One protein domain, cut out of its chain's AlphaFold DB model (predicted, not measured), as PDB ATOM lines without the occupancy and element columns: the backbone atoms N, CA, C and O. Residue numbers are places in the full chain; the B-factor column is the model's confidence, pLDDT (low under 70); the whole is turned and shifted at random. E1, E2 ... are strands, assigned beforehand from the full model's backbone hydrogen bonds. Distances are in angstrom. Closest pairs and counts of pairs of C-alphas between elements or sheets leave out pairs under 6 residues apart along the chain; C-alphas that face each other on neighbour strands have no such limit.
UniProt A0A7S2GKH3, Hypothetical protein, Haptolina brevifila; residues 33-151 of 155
ATOM      1  N   SER A  33     161.107  83.523 185.527       89.12
ATOM      2  CA  SER A  33     161.448  82.644 184.397       89.12
ATOM      3  C   SER A  33     160.398  82.588 183.276       89.12
ATOM      4  O   SER A  33     160.704  82.139 182.177       89.12
ATOM      5  N   LYS A  34     159.161  83.041 183.530       88.44
ATOM      6  CA  LYS A  34     158.079  83.104 182.532       88.44
ATOM      7  C   LYS A  34     157.887  84.501 181.936       88.44
ATOM      8  O   LYS A  34     157.102  84.644 181.002       88.44
ATOM      9  N   ALA A  35     158.538  85.524 182.490       89.94
ATOM     10  CA  ALA A  35     158.465  86.885 181.973       89.94
ATOM     11  C   ALA A  35     159.408  87.052 180.764       89.94
ATOM     12  O   ALA A  35     160.518  86.514 180.796       89.94
ATOM     13  N   PRO A  36     159.018  87.802 179.716       87.06
ATOM     14  CA  PRO A  36     159.920  88.135 178.612       87.06
ATOM     15  C   PRO A  36     161.168  88.853 179.141       87.06
ATOM     16  O   PRO A  36     161.059  89.932 179.693       87.06
ATOM     17  N   GLY A  37     162.358  88.258 179.046       86.25
ATOM     18  CA  GLY A  37     163.571  88.885 179.595       86.25
ATOM     19  C   GLY A  37     163.725  88.838 181.117       86.25
ATOM     20  O   GLY A  37     164.679  89.400 181.650       86.25
ATOM     21  N   GLY A  38     162.823  88.149 181.818       91.25
ATOM     22  CA  GLY A  38     162.938  87.922 183.250       91.25
ATOM     23  C   GLY A  38     162.470  89.077 184.133       91.25
ATOM     24  O   GLY A  38     161.798  90.021 183.711       91.25
ATOM     25  N   CYS A  39     162.823  88.971 185.408       93.25
ATOM     26  CA  CYS A  39     162.746  90.084 186.340       93.25
ATOM     27  C   CYS A  39     164.127  90.726 186.496       93.25
ATOM     28  O   CYS A  39     165.137  90.024 186.509       93.25
ATOM     29  N   LEU A  40     164.174  92.043 186.666       93.19
ATOM     30  CA  LEU A  40     165.401  92.801 186.869       93.19
ATOM     31  C   LEU A  40     165.324  93.532 188.212       93.19
ATOM     32  O   LEU A  40     164.391  94.294 188.464       93.19
ATOM     33  N   SER A  41     166.316  93.312 189.066       93.31
ATOM     34  CA  SER A  41     166.509  94.046 190.315       93.31
ATOM     35  C   SER A  41     167.750  94.915 190.192       93.31
ATOM     36  O   SER A  41     168.770  94.472 189.666       93.31
ATOM     37  N   ILE A  42     167.671  96.155 190.658       93.12
ATOM     38  CA  ILE A  42     168.770  97.115 190.606       93.12
ATOM     39  C   ILE A  42     169.010  97.618 192.019       93.12
ATOM     40  O   ILE A  42     168.147  98.267 192.601       93.12
ATOM     41  N   LYS A  43     170.188  97.343 192.569       91.88
ATOM     42  CA  LYS A  43     170.641  97.970 193.806       91.88
ATOM     43  C   LYS A  43     170.996  99.422 193.504       91.88
ATOM     44  O   LYS A  43     171.880  99.670 192.682       91.88
ATOM     45  N   ILE A  44     170.304 100.358 194.145       87.69
ATOM     46  CA  ILE A  44     170.457 101.800 193.932       87.69
ATOM     47  C   ILE A  44     171.234 102.450 195.089       87.69
ATOM     48  O   ILE A  44     171.169 101.963 196.222       87.69
ATOM     49  N   PRO A  45     171.985 103.541 194.841       79.25
ATOM     50  CA  PRO A  45     172.591 104.330 195.909       79.25
ATOM     51  C   PRO A  45     171.531 104.904 196.851       79.25
ATOM     52  O   PRO A  45     170.379 105.105 196.472       79.25
ATOM     53  N   THR A  46     171.926 105.200 198.087       68.38
ATOM     54  CA  THR A  46     171.007 105.745 199.093       68.38
ATOM     55  C   THR A  46     170.503 107.135 198.719       68.38
ATOM     56  O   THR A  46     171.297 108.010 198.368       68.38
ATOM     57  N   GLU A  47     169.219 107.394 198.963       64.44
ATOM     58  CA  GLU A  47     168.565 108.672 198.635       64.44
ATOM     59  C   GLU A  47     169.013 109.884 199.454       64.44
ATOM     60  O   GLU A  47     168.489 110.982 199.312       64.44
ATOM     61  N   LYS A  48     170.004 109.720 200.331       66.88
ATOM     62  CA  LYS A  48     170.632 110.869 200.991       66.88
ATOM     63  C   LYS A  48     171.426 111.730 200.007       66.88
ATOM     64  O   LYS A  48     171.662 112.897 200.301       66.88
ATOM     65  N   GLU A  49     171.852 111.147 198.888       68.19
ATOM     66  CA  GLU A  49     172.721 111.794 197.901       68.19
ATOM     67  C   GLU A  49     172.015 112.015 196.558       68.19
ATOM     68  O   GLU A  49     172.216 113.054 195.928       68.19
ATOM     69  N   PHE A  50     171.149 111.083 196.142       76.31
ATOM     70  CA  PHE A  50     170.522 111.107 194.822       76.31
ATOM     71  C   PHE A  50     169.025 110.804 194.878       76.31
ATOM     72  O   PHE A  50     168.609 109.917 195.613       76.31
ATOM     73  N   ASN A  51     168.223 111.481 194.060       79.69
ATOM     74  CA  ASN A  51     166.836 111.081 193.814       79.69
ATOM     75  C   ASN A  51     166.792 110.114 192.634       79.69
ATOM     76  O   ASN A  51     167.504 110.335 191.660       79.69
ATOM     77  N   VAL A  52     165.938 109.091 192.686       81.62
ATOM     78  CA  VAL A  52     165.699 108.184 191.554       81.62
ATOM     79  C   VAL A  52     164.218 108.195 191.192       81.62
ATOM     80  O   VAL A  52     163.360 108.029 192.055       81.62
ATOM     81  N   GLY A  53     163.902 108.351 189.909       78.06
ATOM     82  CA  GLY A  53     162.525 108.328 189.413       78.06
ATOM     83  C   GLY A  53     162.446 107.881 187.960       78.06
ATOM     84  O   GLY A  53     163.462 107.793 187.275       78.06
ATOM     85  N   ASN A  54     161.248 107.570 187.459       74.69
ATOM     86  CA  ASN A  54     161.085 107.366 186.021       74.69
ATOM     87  C   ASN A  54     160.901 108.690 185.281       74.69
ATOM     88  O   ASN A  54     160.362 109.657 185.811       74.69
ATOM     89  N   THR A  55     161.270 108.705 184.004       70.56
ATOM     90  CA  THR A  55     161.085 109.892 183.156       70.56
ATOM     91  C   THR A  55     159.652 110.027 182.624       70.56
ATOM     92  O   THR A  55     159.315 111.036 182.007       70.56
ATOM     93  N   THR A  56     158.800 109.016 182.830       65.06
ATOM     94  CA  THR A  56     157.393 108.996 182.393       65.06
ATOM     95  C   THR A  56     156.466 109.150 183.598       65.06
ATOM     96  O   THR A  56     156.131 108.166 184.254       65.06
ATOM     97  N   PHE A  57     156.027 110.375 183.898       55.88
ATOM     98  CA  PHE A  57     155.224 110.674 185.090       55.88
ATOM     99  C   PHE A  57     154.058 109.691 185.328       55.88
ATOM    100  O   PHE A  57     153.157 109.554 184.503       55.88
ATOM    101  N   GLY A  58     154.051 109.065 186.511       51.47
ATOM    102  CA  GLY A  58     152.834 108.555 187.148       51.47
ATOM    103  C   GLY A  58     152.394 107.121 186.838       51.47
ATOM    104  O   GLY A  58     151.335 106.733 187.325       51.47
ATOM    105  N   SER A  59     153.155 106.317 186.086       61.72
ATOM    106  CA  SER A  59     152.755 104.928 185.807       61.72
ATOM    107  C   SER A  59     153.682 103.887 186.435       61.72
ATOM    108  O   SER A  59     154.886 103.860 186.172       61.72
ATOM    109  N   SER A  60     153.107 102.977 187.225       63.34
ATOM    110  CA  SER A  60     153.763 101.749 187.702       63.34
ATOM    111  C   SER A  60     153.946 100.713 186.587       63.34
ATOM    112  O   SER A  60     154.549  99.667 186.809       63.34
ATOM    113  N   THR A  61     153.427 100.987 185.384       70.31
ATOM    114  CA  THR A  61     153.636 100.198 184.163       70.31
ATOM    115  C   THR A  61     153.802 101.123 182.957       70.31
ATOM    116  O   THR A  61     152.871 101.817 182.554       70.31
ATOM    117  N   SER A  62     154.984 101.164 182.355       69.19
ATOM    118  CA  SER A  62     155.222 101.916 181.114       69.19
ATOM    119  C   SER A  62     156.356 101.270 180.327       69.19
ATOM    120  O   SER A  62     157.106 100.470 180.881       69.19
ATOM    121  N   GLY A  63     156.435 101.536 179.020       73.69
ATOM    122  CA  GLY A  63     157.452 100.930 178.152       73.69
ATOM    123  C   GLY A  63     157.529  99.403 178.281       73.69
ATOM    124  O   GLY A  63     158.621  98.853 178.308       73.69
ATOM    125  N   GLY A  64     156.386  98.741 178.490       81.56
ATOM    126  CA  GLY A  64     156.299  97.290 178.664       81.56
ATOM    127  C   GLY A  64     156.825  96.720 179.983       81.56
ATOM    128  O   GLY A  64     156.898  95.503 180.129       81.56
ATOM    129  N   THR A  65     157.156  97.559 180.965       85.44
ATOM    130  CA  THR A  65     157.750  97.133 182.241       85.44
ATOM    131  C   THR A  65     156.922  97.615 183.430       85.44
ATOM    132  O   THR A  65     156.593  98.799 183.536       85.44
ATOM    133  N   GLN A  66     156.595  96.693 184.339       88.56
ATOM    134  CA  GLN A  66     156.066  96.997 185.667       88.56
ATOM    135  C   GLN A  66     157.221  97.241 186.640       88.56
ATOM    136  O   GLN A  66     158.206  96.501 186.604       88.56
ATOM    137  N   TRP A  67     157.110  98.243 187.515       88.69
ATOM    138  CA  TRP A  67     158.221  98.599 188.396       88.69
ATOM    139  C   TRP A  67     157.830  99.232 189.735       88.69
ATOM    140  O   TRP A  67     156.716  99.735 189.903       88.69
ATOM    141  N   CYS A  68     158.777  99.208 190.677       87.06
ATOM    142  CA  CYS A  68     158.738  99.949 191.938       87.06
ATOM    143  C   CYS A  68     160.149 100.168 192.531       87.06
ATOM    144  O   CYS A  68     161.094  99.494 192.119       87.06
ATOM    145  N   ILE A  69     160.293 101.069 193.507       86.12
ATOM    146  CA  ILE A  69     161.492 101.272 194.336       86.12
ATOM    147  C   ILE A  69     161.175 100.927 195.795       86.12
ATOM    148  O   ILE A  69     160.203 101.408 196.364       86.12
ATOM    149  N   ASP A  70     162.018 100.106 196.406       84.81
ATOM    150  CA  ASP A  70     162.122  99.908 197.846       84.81
ATOM    151  C   ASP A  70     163.240 100.809 198.386       84.81
ATOM    152  O   ASP A  70     164.434 100.500 198.295       84.81
ATOM    153  N   HIS A  71     162.834 101.940 198.951       78.81
ATOM    154  CA  HIS A  71     163.718 102.962 199.503       78.81
ATOM    155  C   HIS A  71     164.376 102.507 200.813       78.81
ATOM    156  O   HIS A  71     165.449 102.993 201.173       78.81
ATOM    157  N   LEU A  72     163.762 101.559 201.530       77.94
ATOM    158  CA  LEU A  72     164.297 101.040 202.789       77.94
ATOM    159  C   LEU A  72     165.441 100.059 202.551       77.94
ATOM    160  O   LEU A  72     166.396 100.038 203.326       77.94
ATOM    161  N   GLN A  73     165.339  99.237 201.507       79.19
ATOM    162  CA  GLN A  73     166.358  98.242 201.165       79.19
ATOM    163  C   GLN A  73     167.325  98.716 200.071       79.19
ATOM    164  O   GLN A  73     168.370  98.095 199.878       79.19
ATOM    165  N   GLY A  74     167.011  99.813 199.375       84.06
ATOM    166  CA  GLY A  74     167.843 100.362 198.303       84.06
ATOM    167  C   GLY A  74     167.780  99.528 197.025       84.06
ATOM    168  O   GLY A  74     168.806  99.314 196.379       84.06
ATOM    169  N   TYR A  75     166.589  99.042 196.665       88.94
ATOM    170  CA  TYR A  75     166.373  98.257 195.450       88.94
ATOM    171  C   TYR A  75     165.288  98.859 194.569       88.94
ATOM    172  O   TYR A  75     164.253  99.298 195.046       88.94
ATOM    173  N   MET A  76     165.490  98.798 193.260       90.31
ATOM    174  CA  MET A  76     164.451  99.003 192.263       90.31
ATOM    175  C   MET A  76     164.111  97.661 191.621       90.31
ATOM    176  O   MET A  76     164.986  96.977 191.089       90.31
ATOM    177  N   TYR A  77     162.834  97.300 191.647       91.62
ATOM    178  CA  TYR A  77     162.318  96.067 191.073       91.62
ATOM    179  C   TYR A  77     161.617  96.353 189.757       91.62
ATOM    180  O   TYR A  77     160.797  97.263 189.670       91.62
ATOM    181  N   ASN A  78     161.904  95.535 188.749       92.19
ATOM    182  CA  ASN A  78     161.368  95.651 187.403       92.19
ATOM    183  C   ASN A  78     160.965  94.281 186.868       92.19
ATOM    184  O   ASN A  78     161.704  93.306 186.985       92.19
ATOM    185  N   LYS A  79     159.807  94.201 186.227       91.44
ATOM    186  CA  LYS A  79     159.372  93.004 185.517       91.44
ATOM    187  C   LYS A  79     158.810  93.407 184.173       91.44
ATOM    188  O   LYS A  79     157.856  94.178 184.098       91.44
ATOM    189  N   VAL A  80     159.388  92.855 183.121       87.75
ATOM    190  CA  VAL A  80     158.874  93.034 181.768       87.75
ATOM    191  C   VAL A  80     157.557  92.265 181.652       87.75
ATOM    192  O   VAL A  80     157.465  91.083 181.994       87.75
ATOM    193  N   VAL A  81     156.515  92.962 181.218       86.38
ATOM    194  CA  VAL A  81     155.154  92.439 181.028       86.38
ATOM    195  C   VAL A  81     154.705  92.523 179.568       86.38
ATOM    196  O   VAL A  81     153.827  91.764 179.170       86.38
ATOM    197  N   ASP A  82     155.346  93.378 178.769       82.94
ATOM    198  CA  ASP A  82     155.223  93.443 177.312       82.94
ATOM    199  C   ASP A  82     156.636  93.338 176.706       82.94
ATOM    200  O   ASP A  82     157.523  94.088 177.123       82.94
ATOM    201  N   PRO A  83     156.885  92.407 175.764       77.94
ATOM    202  CA  PRO A  83     158.197  92.236 175.143       77.94
ATOM    203  C   PRO A  83     158.687  93.463 174.355       77.94
ATOM    204  O   PRO A  83     159.878  93.541 174.047       77.94
ATOM    205  N   PHE A  84     157.807  94.410 174.018       77.62
ATOM    206  CA  PHE A  84     158.152  95.583 173.224       77.62
ATOM    207  C   PHE A  84     158.252  96.840 174.094       77.62
ATOM    208  O   PHE A  84     157.249  97.445 174.477       77.62
ATOM    209  N   GLY A  85     159.483  97.283 174.348       75.62
ATOM    210  CA  GLY A  85     159.759  98.594 174.924       75.62
ATOM    211  C   GLY A  85     160.718  98.580 176.108       75.62
ATOM    212  O   GLY A  85     161.004  97.551 176.722       75.62
ATOM    213  N   ALA A  86     161.198  99.780 176.425       83.50
ATOM    214  CA  ALA A  86     162.040 100.053 177.575       83.50
ATOM    215  C   ALA A  86     161.433 101.174 178.423       83.50
ATOM    216  O   ALA A  86     160.875 102.146 177.904       83.50
ATOM    217  N   MET A  87     161.580 101.046 179.736       87.12
ATOM    218  CA  MET A  87     161.362 102.120 180.690       87.12
ATOM    219  C   MET A  87     162.657 102.904 180.882       87.12
ATOM    220  O   MET A  87     163.732 102.315 180.971       87.12
ATOM    221  N   TYR A  88     162.540 104.222 181.011       87.25
ATOM    222  CA  TYR A  88     163.652 105.119 181.293       87.25
ATOM    223  C   TYR A  88     163.540 105.688 182.707       87.25
ATOM    224  O   TYR A  88     162.461 106.090 183.157       87.25
ATOM    225  N   TYR A  89     164.682 105.748 183.376       88.00
ATOM    226  CA  TYR A  89     164.856 106.259 184.726       88.00
ATOM    227  C   TYR A  89     165.873 107.383 184.731       88.00
ATOM    228  O   TYR A  89     166.787 107.413 183.906       88.00
ATOM    229  N   GLU A  90     165.708 108.285 185.680       87.94
ATOM    230  CA  GLU A  90     166.571 109.420 185.946       87.94
ATOM    231  C   GLU A  90     167.058 109.353 187.393       87.94
ATOM    232  O   GLU A  90     166.329 108.930 188.295       87.94
ATOM    233  N   VAL A  91     168.325 109.711 187.575       87.00
ATOM    234  CA  VAL A  91     168.988 109.859 188.862       87.00
ATOM    235  C   VAL A  91     169.524 111.275 188.938       87.00
ATOM    236  O   VAL A  91     170.368 111.631 188.117       87.00
ATOM    237  N   ASP A  92     169.089 112.040 189.931       85.31
ATOM    238  CA  ASP A  92     169.444 113.450 190.090       85.31
ATOM    239  C   ASP A  92     170.244 113.687 191.366       85.31
ATOM    240  O   ASP A  92     169.937 113.128 192.420       85.31
ATOM    241  N   ASP A  93     171.244 114.562 191.292       80.44
ATOM    242  CA  ASP A  93     171.986 115.049 192.454       80.44
ATOM    243  C   ASP A  93     171.117 116.017 193.266       80.44
ATOM    244  O   ASP A  93     170.767 117.108 192.800       80.44
ATOM    245  N   ILE A  94     170.794 115.637 194.506       77.62
ATOM    246  CA  ILE A  94     169.953 116.448 195.399       77.62
ATOM    247  C   ILE A  94     170.640 117.775 195.752       77.62
ATOM    248  O   ILE A  94     169.978 118.793 195.966       77.62
ATOM    249  N   LEU A  95     171.971 117.773 195.832       76.31
ATOM    250  CA  LEU A  95     172.768 118.888 196.334       76.31
ATOM    251  C   LEU A  95     173.277 119.806 195.220       76.31
ATOM    252  O   LEU A  95     173.618 120.956 195.497       76.31
ATOM    253  N   SER A  96     173.375 119.318 193.982       75.31
ATOM    254  CA  SER A  96     173.891 120.082 192.833       75.31
ATOM    255  C   SER A  96     173.085 119.865 191.539       75.31
ATOM    256  O   SER A  96     173.644 119.417 190.534       75.31
ATOM    257  N   PRO A  97     171.791 120.230 191.503       72.69
ATOM    258  CA  PRO A  97     171.041 120.259 190.248       72.69
ATOM    259  C   PRO A  97     171.691 121.247 189.249       72.69
ATOM    260  O   PRO A  97     172.188 122.297 189.673       72.69
ATOM    261  N   PRO A  98     171.706 120.965 187.929       77.81
ATOM    262  CA  PRO A  98     170.961 119.918 187.225       77.81
ATOM    263  C   PRO A  98     171.800 118.660 186.909       77.81
ATOM    264  O   PRO A  98     171.632 118.068 185.844       77.81
ATOM    265  N   ASN A  99     172.755 118.278 187.767       86.94
ATOM    266  CA  ASN A  99     173.539 117.066 187.531       86.94
ATOM    267  C   ASN A  99     172.638 115.828 187.626       86.94
ATOM    268  O   ASN A  99     172.056 115.563 188.676       86.94
ATOM    269  N   GLN A 100     172.576 115.058 186.543       89.00
ATOM    270  CA  GLN A 100     171.723 113.885 186.411       89.00
ATOM    271  C   GLN A 100     172.379 112.773 185.584       89.00
ATOM    272  O   GLN A 100     173.305 112.992 184.797       89.00
ATOM    273  N   CYS A 101     171.865 111.559 185.706       90.38
ATOM    274  CA  CYS A 101     172.102 110.488 184.748       90.38
ATOM    275  C   CYS A 101     170.812 109.723 184.482       90.38
ATOM    276  O   CYS A 101     169.852 109.799 185.239       90.38
ATOM    277  N   ARG A 102     170.789 108.965 183.391       90.88
ATOM    278  CA  ARG A 102     169.650 108.162 182.975       90.88
ATOM    279  C   ARG A 102     170.083 106.756 182.640       90.88
ATOM    280  O   ARG A 102     171.097 106.539 181.972       90.88
ATOM    281  N   PHE A 103     169.258 105.808 183.036       91.50
ATOM    282  CA  PHE A 103     169.380 104.413 182.652       91.50
ATOM    283  C   PHE A 103     168.035 103.908 182.145       91.50
ATOM    284  O   PHE A 103     166.999 104.523 182.383       91.50
ATOM    285  N   LEU A 104     168.060 102.810 181.405       90.94
ATOM    286  CA  LEU A 104     166.861 102.155 180.910       90.94
ATOM    287  C   LEU A 104     166.806 100.707 181.372       90.94
ATOM    288  O   LEU A 104     167.845 100.102 181.651       90.94
ATOM    289  N   VAL A 105     165.591 100.170 181.436       90.81
ATOM    290  CA  VAL A 105     165.290  98.779 181.779       90.81
ATOM    291  C   VAL A 105     164.191  98.277 180.853       90.81
ATOM    292  O   VAL A 105     163.168  98.942 180.704       90.81
ATOM    293  N   GLY A 106     164.380  97.110 180.245       88.62
ATOM    294  CA  GLY A 106     163.368  96.479 179.399       88.62
ATOM    295  C   GLY A 106     163.966  95.852 178.147       88.62
ATOM    296  O   GLY A 106     165.143  95.495 178.135       88.62
ATOM    297  N   GLY A 107     163.135  95.690 177.118       87.31
ATOM    298  CA  GLY A 107     163.510  95.127 175.826       87.31
ATOM    299  C   GLY A 107     163.904  96.205 174.819       87.31
ATOM    300  O   GLY A 107     163.129  97.117 174.532       87.31
ATOM    301  N   GLU A 108     165.089  96.071 174.229       85.12
ATOM    302  CA  GLU A 108     165.535  96.879 173.095       85.12
ATOM    303  C   GLU A 108     165.636  96.019 171.839       85.12
ATOM    304  O   GLU A 108     166.252  94.952 171.849       85.12
ATOM    305  N   GLN A 109     165.021  96.493 170.759       87.06
ATOM    306  CA  GLN A 109     165.046  95.835 169.461       87.06
ATOM    307  C   GLN A 109     166.219  96.363 168.627       87.06
ATOM    308  O   GLN A 109     166.386  97.575 168.507       87.06
ATOM    309  N   ASP A 110     167.022  95.464 168.060       87.50
ATOM    310  CA  ASP A 110     168.065  95.821 167.096       87.50
ATOM    311  C   ASP A 110     167.509  95.974 165.666       87.50
ATOM    312  O   ASP A 110     166.354  95.643 165.388       87.50
ATOM    313  N   ASP A 111     168.348  96.441 164.735       91.06
ATOM    314  CA  ASP A 111     167.972  96.653 163.326       91.06
ATOM    315  C   ASP A 111     167.517  95.364 162.611       91.06
ATOM    316  O   ASP A 111     166.860  95.424 161.571       91.06
ATOM    317  N   SER A 112     167.850  94.186 163.157       91.88
ATOM    318  CA  SER A 112     167.416  92.880 162.642       91.88
ATOM    319  C   SER A 112     166.064  92.428 163.200       91.88
ATOM    320  O   SER A 112     165.532  91.390 162.802       91.88
ATOM    321  N   GLY A 113     165.493  93.202 164.121       87.12
ATOM    322  CA  GLY A 113     164.240  92.906 164.790       87.12
ATOM    323  C   GLY A 113     164.383  92.013 166.025       87.12
ATOM    324  O   GLY A 113     163.365  91.674 166.634       87.12
ATOM    325  N   LYS A 114     165.605  91.642 166.424       89.94
ATOM    326  CA  LYS A 114     165.861  90.835 167.619       89.94
ATOM    327  C   LYS A 114     165.797  91.717 168.864       89.94
ATOM    328  O   LYS A 114     166.399  92.784 168.913       89.94
ATOM    329  N   ILE A 115     165.097  91.238 169.890       88.94
ATOM    330  CA  ILE A 115     164.929  91.949 171.161       88.94
ATOM    331  C   ILE A 115     165.918  91.406 172.192       88.94
ATOM    332  O   ILE A 115     165.990  90.195 172.417       88.94
ATOM    333  N   THR A 116     166.659  92.310 172.829       89.31
ATOM    334  CA  THR A 116     167.535  92.019 173.970       89.31
ATOM    335  C   THR A 116     166.968  92.683 175.215       89.31
ATOM    336  O   THR A 116     166.628  93.862 175.180       89.31
ATOM    337  N   TYR A 117     166.868  91.931 176.310       90.19
ATOM    338  CA  TYR A 117     166.356  92.437 177.580       90.19
ATOM    339  C   TYR A 117     167.500  92.669 178.556       90.19
ATOM    340  O   TYR A 117     168.244  91.736 178.865       90.19
ATOM    341  N   HIS A 118     167.642  93.899 179.041       90.88
ATOM    342  CA  HIS A 118     168.702  94.270 179.980       90.88
ATOM    343  C   HIS A 118     168.383  95.569 180.725       90.88
ATOM    344  O   HIS A 118     167.404  96.260 180.430       90.88
ATOM    345  N   ALA A 119     169.249  95.915 181.678       92.75
ATOM    346  CA  ALA A 119     169.371  97.272 182.194       92.75
ATOM    347  C   ALA A 119     170.702  97.878 181.728       92.75
ATOM    348  O   ALA A 119     171.751  97.237 181.838       92.75
ATOM    349  N   ARG A 120     170.686  99.115 181.221       92.19
ATOM    350  CA  ARG A 120     171.913  99.815 180.807       92.19
ATOM    351  C   ARG A 120     171.825 101.316 181.012       92.19
ATOM    352  O   ARG A 120     170.747 101.905 181.009       92.19
ATOM    353  N   VAL A 121     172.986 101.947 181.130       92.44
ATOM    354  CA  VAL A 121     173.084 103.409 181.137       92.44
ATOM    355  C   VAL A 121     172.728 103.941 179.749       92.44
ATOM    356  O   VAL A 121     173.120 103.371 178.725       92.44
ATOM    357  N   TYR A 122     171.945 105.016 179.729       87.12
ATOM    358  CA  TYR A 122     171.415 105.632 178.516       87.12
ATOM    359  C   TYR A 122     172.015 107.015 178.263       87.12
ATOM    360  O   TYR A 122     172.402 107.310 177.136       87.12
ATOM    361  N   ASN A 123     172.105 107.862 179.291       87.69
ATOM    362  CA  ASN A 123     172.628 109.219 179.152       87.69
ATOM    363  C   ASN A 123     173.234 109.711 180.472       87.69
ATOM    364  O   ASN A 123     172.691 109.428 181.530       87.69
ATOM    365  N   ASN A 124     174.310 110.488 180.413       87.00
ATOM    366  CA  ASN A 124     174.990 111.054 181.579       87.00
ATOM    367  C   ASN A 124     175.118 112.573 181.389       87.00
ATOM    368  O   ASN A 124     175.573 113.022 180.338       87.00
ATOM    369  N   ALA A 125     174.743 113.367 182.393       86.56
ATOM    370  CA  ALA A 125     174.794 114.828 182.353       86.56
ATOM    371  C   ALA A 125     175.252 115.388 183.710       86.56
ATOM    372  O   ALA A 125     174.450 115.655 184.592       86.56
ATOM    373  N   GLY A 126     176.561 115.549 183.909       84.50
ATOM    374  CA  GLY A 126     177.126 116.013 185.188       84.50
ATOM    375  C   GLY A 126     177.266 114.916 186.254       84.50
ATOM    376  O   GLY A 126     178.193 114.977 187.063       84.50
ATOM    377  N   LEU A 127     176.447 113.858 186.199       87.69
ATOM    378  CA  LEU A 127     176.692 112.589 186.893       87.69
ATOM    379  C   LEU A 127     177.195 111.523 185.918       87.69
ATOM    380  O   LEU A 127     176.754 111.448 184.772       87.69
ATOM    381  N   THR A 128     178.098 110.668 186.391       89.31
ATOM    382  CA  THR A 128     178.507 109.441 185.702       89.31
ATOM    383  C   THR A 128     177.854 108.251 186.377       89.31
ATOM    384  O   THR A 128     178.121 107.981 187.549       89.31
ATOM    385  N   CYS A 129     177.038 107.518 185.624       90.12
ATOM    386  CA  CYS A 129     176.425 106.281 186.087       90.12
ATOM    387  C   CYS A 129     177.002 105.070 185.371       90.12
ATOM    388  O   CYS A 129     177.402 105.145 184.206       90.12
ATOM    389  N   SER A 130     177.036 103.946 186.078       92.75
ATOM    390  CA  SER A 130     177.355 102.632 185.524       92.75
ATOM    391  C   SER A 130     176.467 101.574 186.167       92.75
ATOM    392  O   SER A 130     176.133 101.671 187.346       92.75
ATOM    393  N   LEU A 131     176.073 100.580 185.375       94.38
ATOM    394  CA  LEU A 131     175.341  99.409 185.837       94.38
ATOM    395  C   LEU A 131     176.240  98.195 185.664       94.38
ATOM    396  O   LEU A 131     176.717  97.918 184.563       94.38
ATOM    397  N   LYS A 132     176.476  97.484 186.762       94.88
ATOM    398  CA  LYS A 132     177.224  96.234 186.759       94.88
ATOM    399  C   LYS A 132     176.250  95.075 186.884       94.88
ATOM    400  O   LYS A 132     175.556  94.990 187.891       94.88
ATOM    401  N   ASP A 133     176.232  94.194 185.890       93.75
ATOM    402  CA  ASP A 133     175.481  92.941 185.957       93.75
ATOM    403  C   ASP A 133     176.124  91.996 186.987       93.75
ATOM    404  O   ASP A 133     177.343  91.778 187.007       93.75
ATOM    405  N   LEU A 134     175.293  91.473 187.877       93.19
ATOM    406  CA  LEU A 134     175.627  90.567 188.959       93.19
ATOM    407  C   LEU A 134     174.816  89.280 188.802       93.19
ATOM    408  O   LEU A 134     173.645  89.273 188.428       93.19
ATOM    409  N   LYS A 135     175.420  88.155 189.189       87.00
ATOM    410  CA  LYS A 135     174.697  86.884 189.226       87.00
ATOM    411  C   LYS A 135     173.673  86.892 190.355       87.00
ATOM    412  O   LYS A 135     174.042  87.019 191.521       87.00
ATOM    413  N   HIS A 136     172.411  86.667 190.009       87.38
ATOM    414  CA  HIS A 136     171.371  86.347 190.976       87.38
ATOM    415  C   HIS A 136     171.230  84.816 191.107       87.38
ATOM    416  O   HIS A 136     171.318  84.113 190.101       87.38
ATOM    417  N   PRO A 137     171.023  84.266 192.318       82.31
ATOM    418  CA  PRO A 137     170.899  82.817 192.508       82.31
ATOM    419  C   PRO A 137     169.583  82.235 191.968       82.31
ATOM    420  O   PRO A 137     169.522  81.048 191.662       82.31
ATOM    421  N   ALA A 138     168.527  83.048 191.874       86.06
ATOM    422  CA  ALA A 138     167.230  82.622 191.348       86.06
ATOM    423  C   ALA A 138     167.171  82.708 189.815       86.06
ATOM    424  O   ALA A 138     167.553  83.720 189.231       86.06
ATOM    425  N   GLU A 139     166.632  81.664 189.186       87.06
ATOM    426  CA  GLU A 139     166.441  81.582 187.737       87.06
ATOM    427  C   GLU A 139     165.511  82.685 187.206       87.06
ATOM    428  O   GLU A 139     164.478  83.005 187.803       87.06
ATOM    429  N   GLY A 140     165.871  83.257 186.052       88.12
ATOM    430  CA  GLY A 140     165.095  84.309 185.393       88.12
ATOM    431  C   GLY A 140     165.137  85.661 186.107       88.12
ATOM    432  O   GLY A 140     164.352  86.542 185.762       88.12
ATOM    433  N   VAL A 141     166.011  85.832 187.104       92.31
ATOM    434  CA  VAL A 141     166.250  87.111 187.778       92.31
ATOM    435  C   VAL A 141     167.628  87.639 187.394       92.31
ATOM    436  O   VAL A 141     168.630  86.942 187.532       92.31
ATOM    437  N   HIS A 142     167.675  88.892 186.960       93.25
ATOM    438  CA  HIS A 142     168.896  89.642 186.697       93.25
ATOM    439  C   HIS A 142     169.107  90.656 187.818       93.25
ATOM    440  O   HIS A 142     168.169  91.358 188.197       93.25
ATOM    441  N   LEU A 143     170.319  90.729 188.364       94.44
ATOM    442  CA  LEU A 143     170.663  91.683 189.412       94.44
ATOM    443  C   LEU A 143     171.688  92.666 188.867       94.44
ATOM    444  O   LEU A 143     172.714  92.252 188.349       94.44
ATOM    445  N   TYR A 144     171.452  93.956 189.048       96.00
ATOM    446  CA  TYR A 144     172.403  94.999 188.698       96.00
ATOM    447  C   TYR A 144     172.777  95.810 189.932       96.00
ATOM    448  O   TYR A 144     171.963  96.009 190.833       96.00
ATOM    449  N   GLU A 145     174.000  96.323 189.959       94.94
ATOM    450  CA  GLU A 145     174.425  97.340 190.917       94.94
ATOM    451  C   GLU A 145     174.657  98.661 190.186       94.94
ATOM    452  O   GLU A 145     175.477  98.734 189.265       94.94
ATOM    453  N   LEU A 146     173.908  99.693 190.582       93.44
ATOM    454  CA  LEU A 146     174.036 101.048 190.064       93.44
ATOM    455  C   LEU A 146     175.094 101.804 190.872       93.44
ATOM    456  O   LEU A 146     174.943 102.021 192.072       93.44
ATOM    457  N   SER A 147     176.150 102.243 190.194       91.50
ATOM    458  CA  SER A 147     177.140 103.171 190.748       91.50
ATOM    459  C   SER A 147     176.941 104.551 190.142       91.50
ATOM    460  O   SER A 147     176.868 104.673 188.918       91.50
ATOM    461  N   VAL A 148     176.887 105.577 190.993       88.56
ATOM    462  CA  VAL A 148     176.684 106.978 190.603       88.56
ATOM    463  C   VAL A 148     177.810 107.808 191.195       88.56
ATOM    464  O   VAL A 148     178.079 107.741 192.391       88.56
ATOM    465  N   ILE A 149     178.504 108.554 190.343       85.88
ATOM    466  CA  ILE A 149     179.642 109.383 190.726       85.88
ATOM    467  C   ILE A 149     179.399 110.778 190.158       85.88
ATOM    468  O   ILE A 149     179.242 110.935 188.945       85.88
ATOM    469  N   ALA A 150     179.385 111.796 191.017       76.12
ATOM    470  CA  ALA A 150     179.418 113.177 190.552       76.12
ATOM    471  C   ALA A 150     180.709 113.402 189.765       76.12
ATOM    472  O   ALA A 150     181.779 113.004 190.231       76.12
ATOM    473  N   ALA A 151     180.628 114.023 188.582       66.62
ATOM    474  CA  ALA A 151     181.830 114.434 187.872       66.62
ATOM    475  C   ALA A 151     182.659 115.277 188.848       66.62
ATOM    476  O   ALA A 151     182.202 116.325 189.313       66.62
TER     477      ALA A 151
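AT A GLANCE: This is residues 33 to 151 of the 155 residues of the protein "Hypothetical protein" of Haptolina brevifila (UniProt A0A7S2GKH3). What does the model look like? It is a sandwich, two twisted, curled sheets face to face: E3 E4 E1 E9 E8 and E2 E5 E6 E7. Their strands run nearly along one line, 6 degrees apart, but the best planes of the parts that face each other stand at 38 degrees. What is it made of? The 119 printed residues, all strand in class, have no named helix and nine named strands, E1 to E9 in chain order; the five-strand sheet is mixed, the other all antiparallel. How large is it? It is compact and rounded, with a radius of gyration of the C-alphas of 13.9 A and spans of 40 by 32 by 26 A.

HOW THE PARTS SIT: How is the larger sheet built? Its order is E3, residues 65 to 70, E4, residues 75 to 80, E1, residues 39 to 43, E9, residues 141 to 150, and E8, residues 127 to 134. E1 and E9 are parallel, with N 41 and O 142 within hydrogen-bond range at 2.8 A; the other neighbours are antiparallel, with N 66 and O 79 of the hairpin E3 and E4 at 2.8 A, N 40 and O 78 of E1 and E4 at 2.8 A, and N 130 and O 147 of the hairpin E8 and E9 at 2.9 A. And the smaller sheet? Its order is E2, residues 50 to 54, E5, residues 85 to 93, E6, residues 100 to 109, and E7, residues 115 to 125; E5 E6 E7 form a meander, each strand the antiparallel neighbour of the one before. Within hydrogen-bond range are N 51 and O 92 of E2 and E5 at 2.9 A, N 87 and O 105 of the hairpin E5 and E6 at 2.8 A, and N 102 and O 123 of the hairpin E6 and E7 at 2.7 A. How do the edges meet? The closest C-alphas of edge strands E7 and E8, Arg 120 and Leu 131, are 6.1 A apart, while edge strands E2 and E3 are near each other.

IN THESE COORDINATES: Where do the strands begin and end? C-alpha 39 opens E1 at (162.746, 90.084, 186.340), and C-alpha 150 ends E9 at (179.418, 113.177, 190.552). Which are long? E9 measures 29.3 A, E7 27.3 A, E5 27.0 A and E6 25.6 A; E6 bends by 78 degrees at residue 106, and E7 by 71 degrees at residue 118.

THE WHOLE: Is anything cut or long? The printed part has no cut, and no link is long. Where is confidence low? Residues 46 to 49, 56 to 60, 62 and 151 have pLDDT under 70.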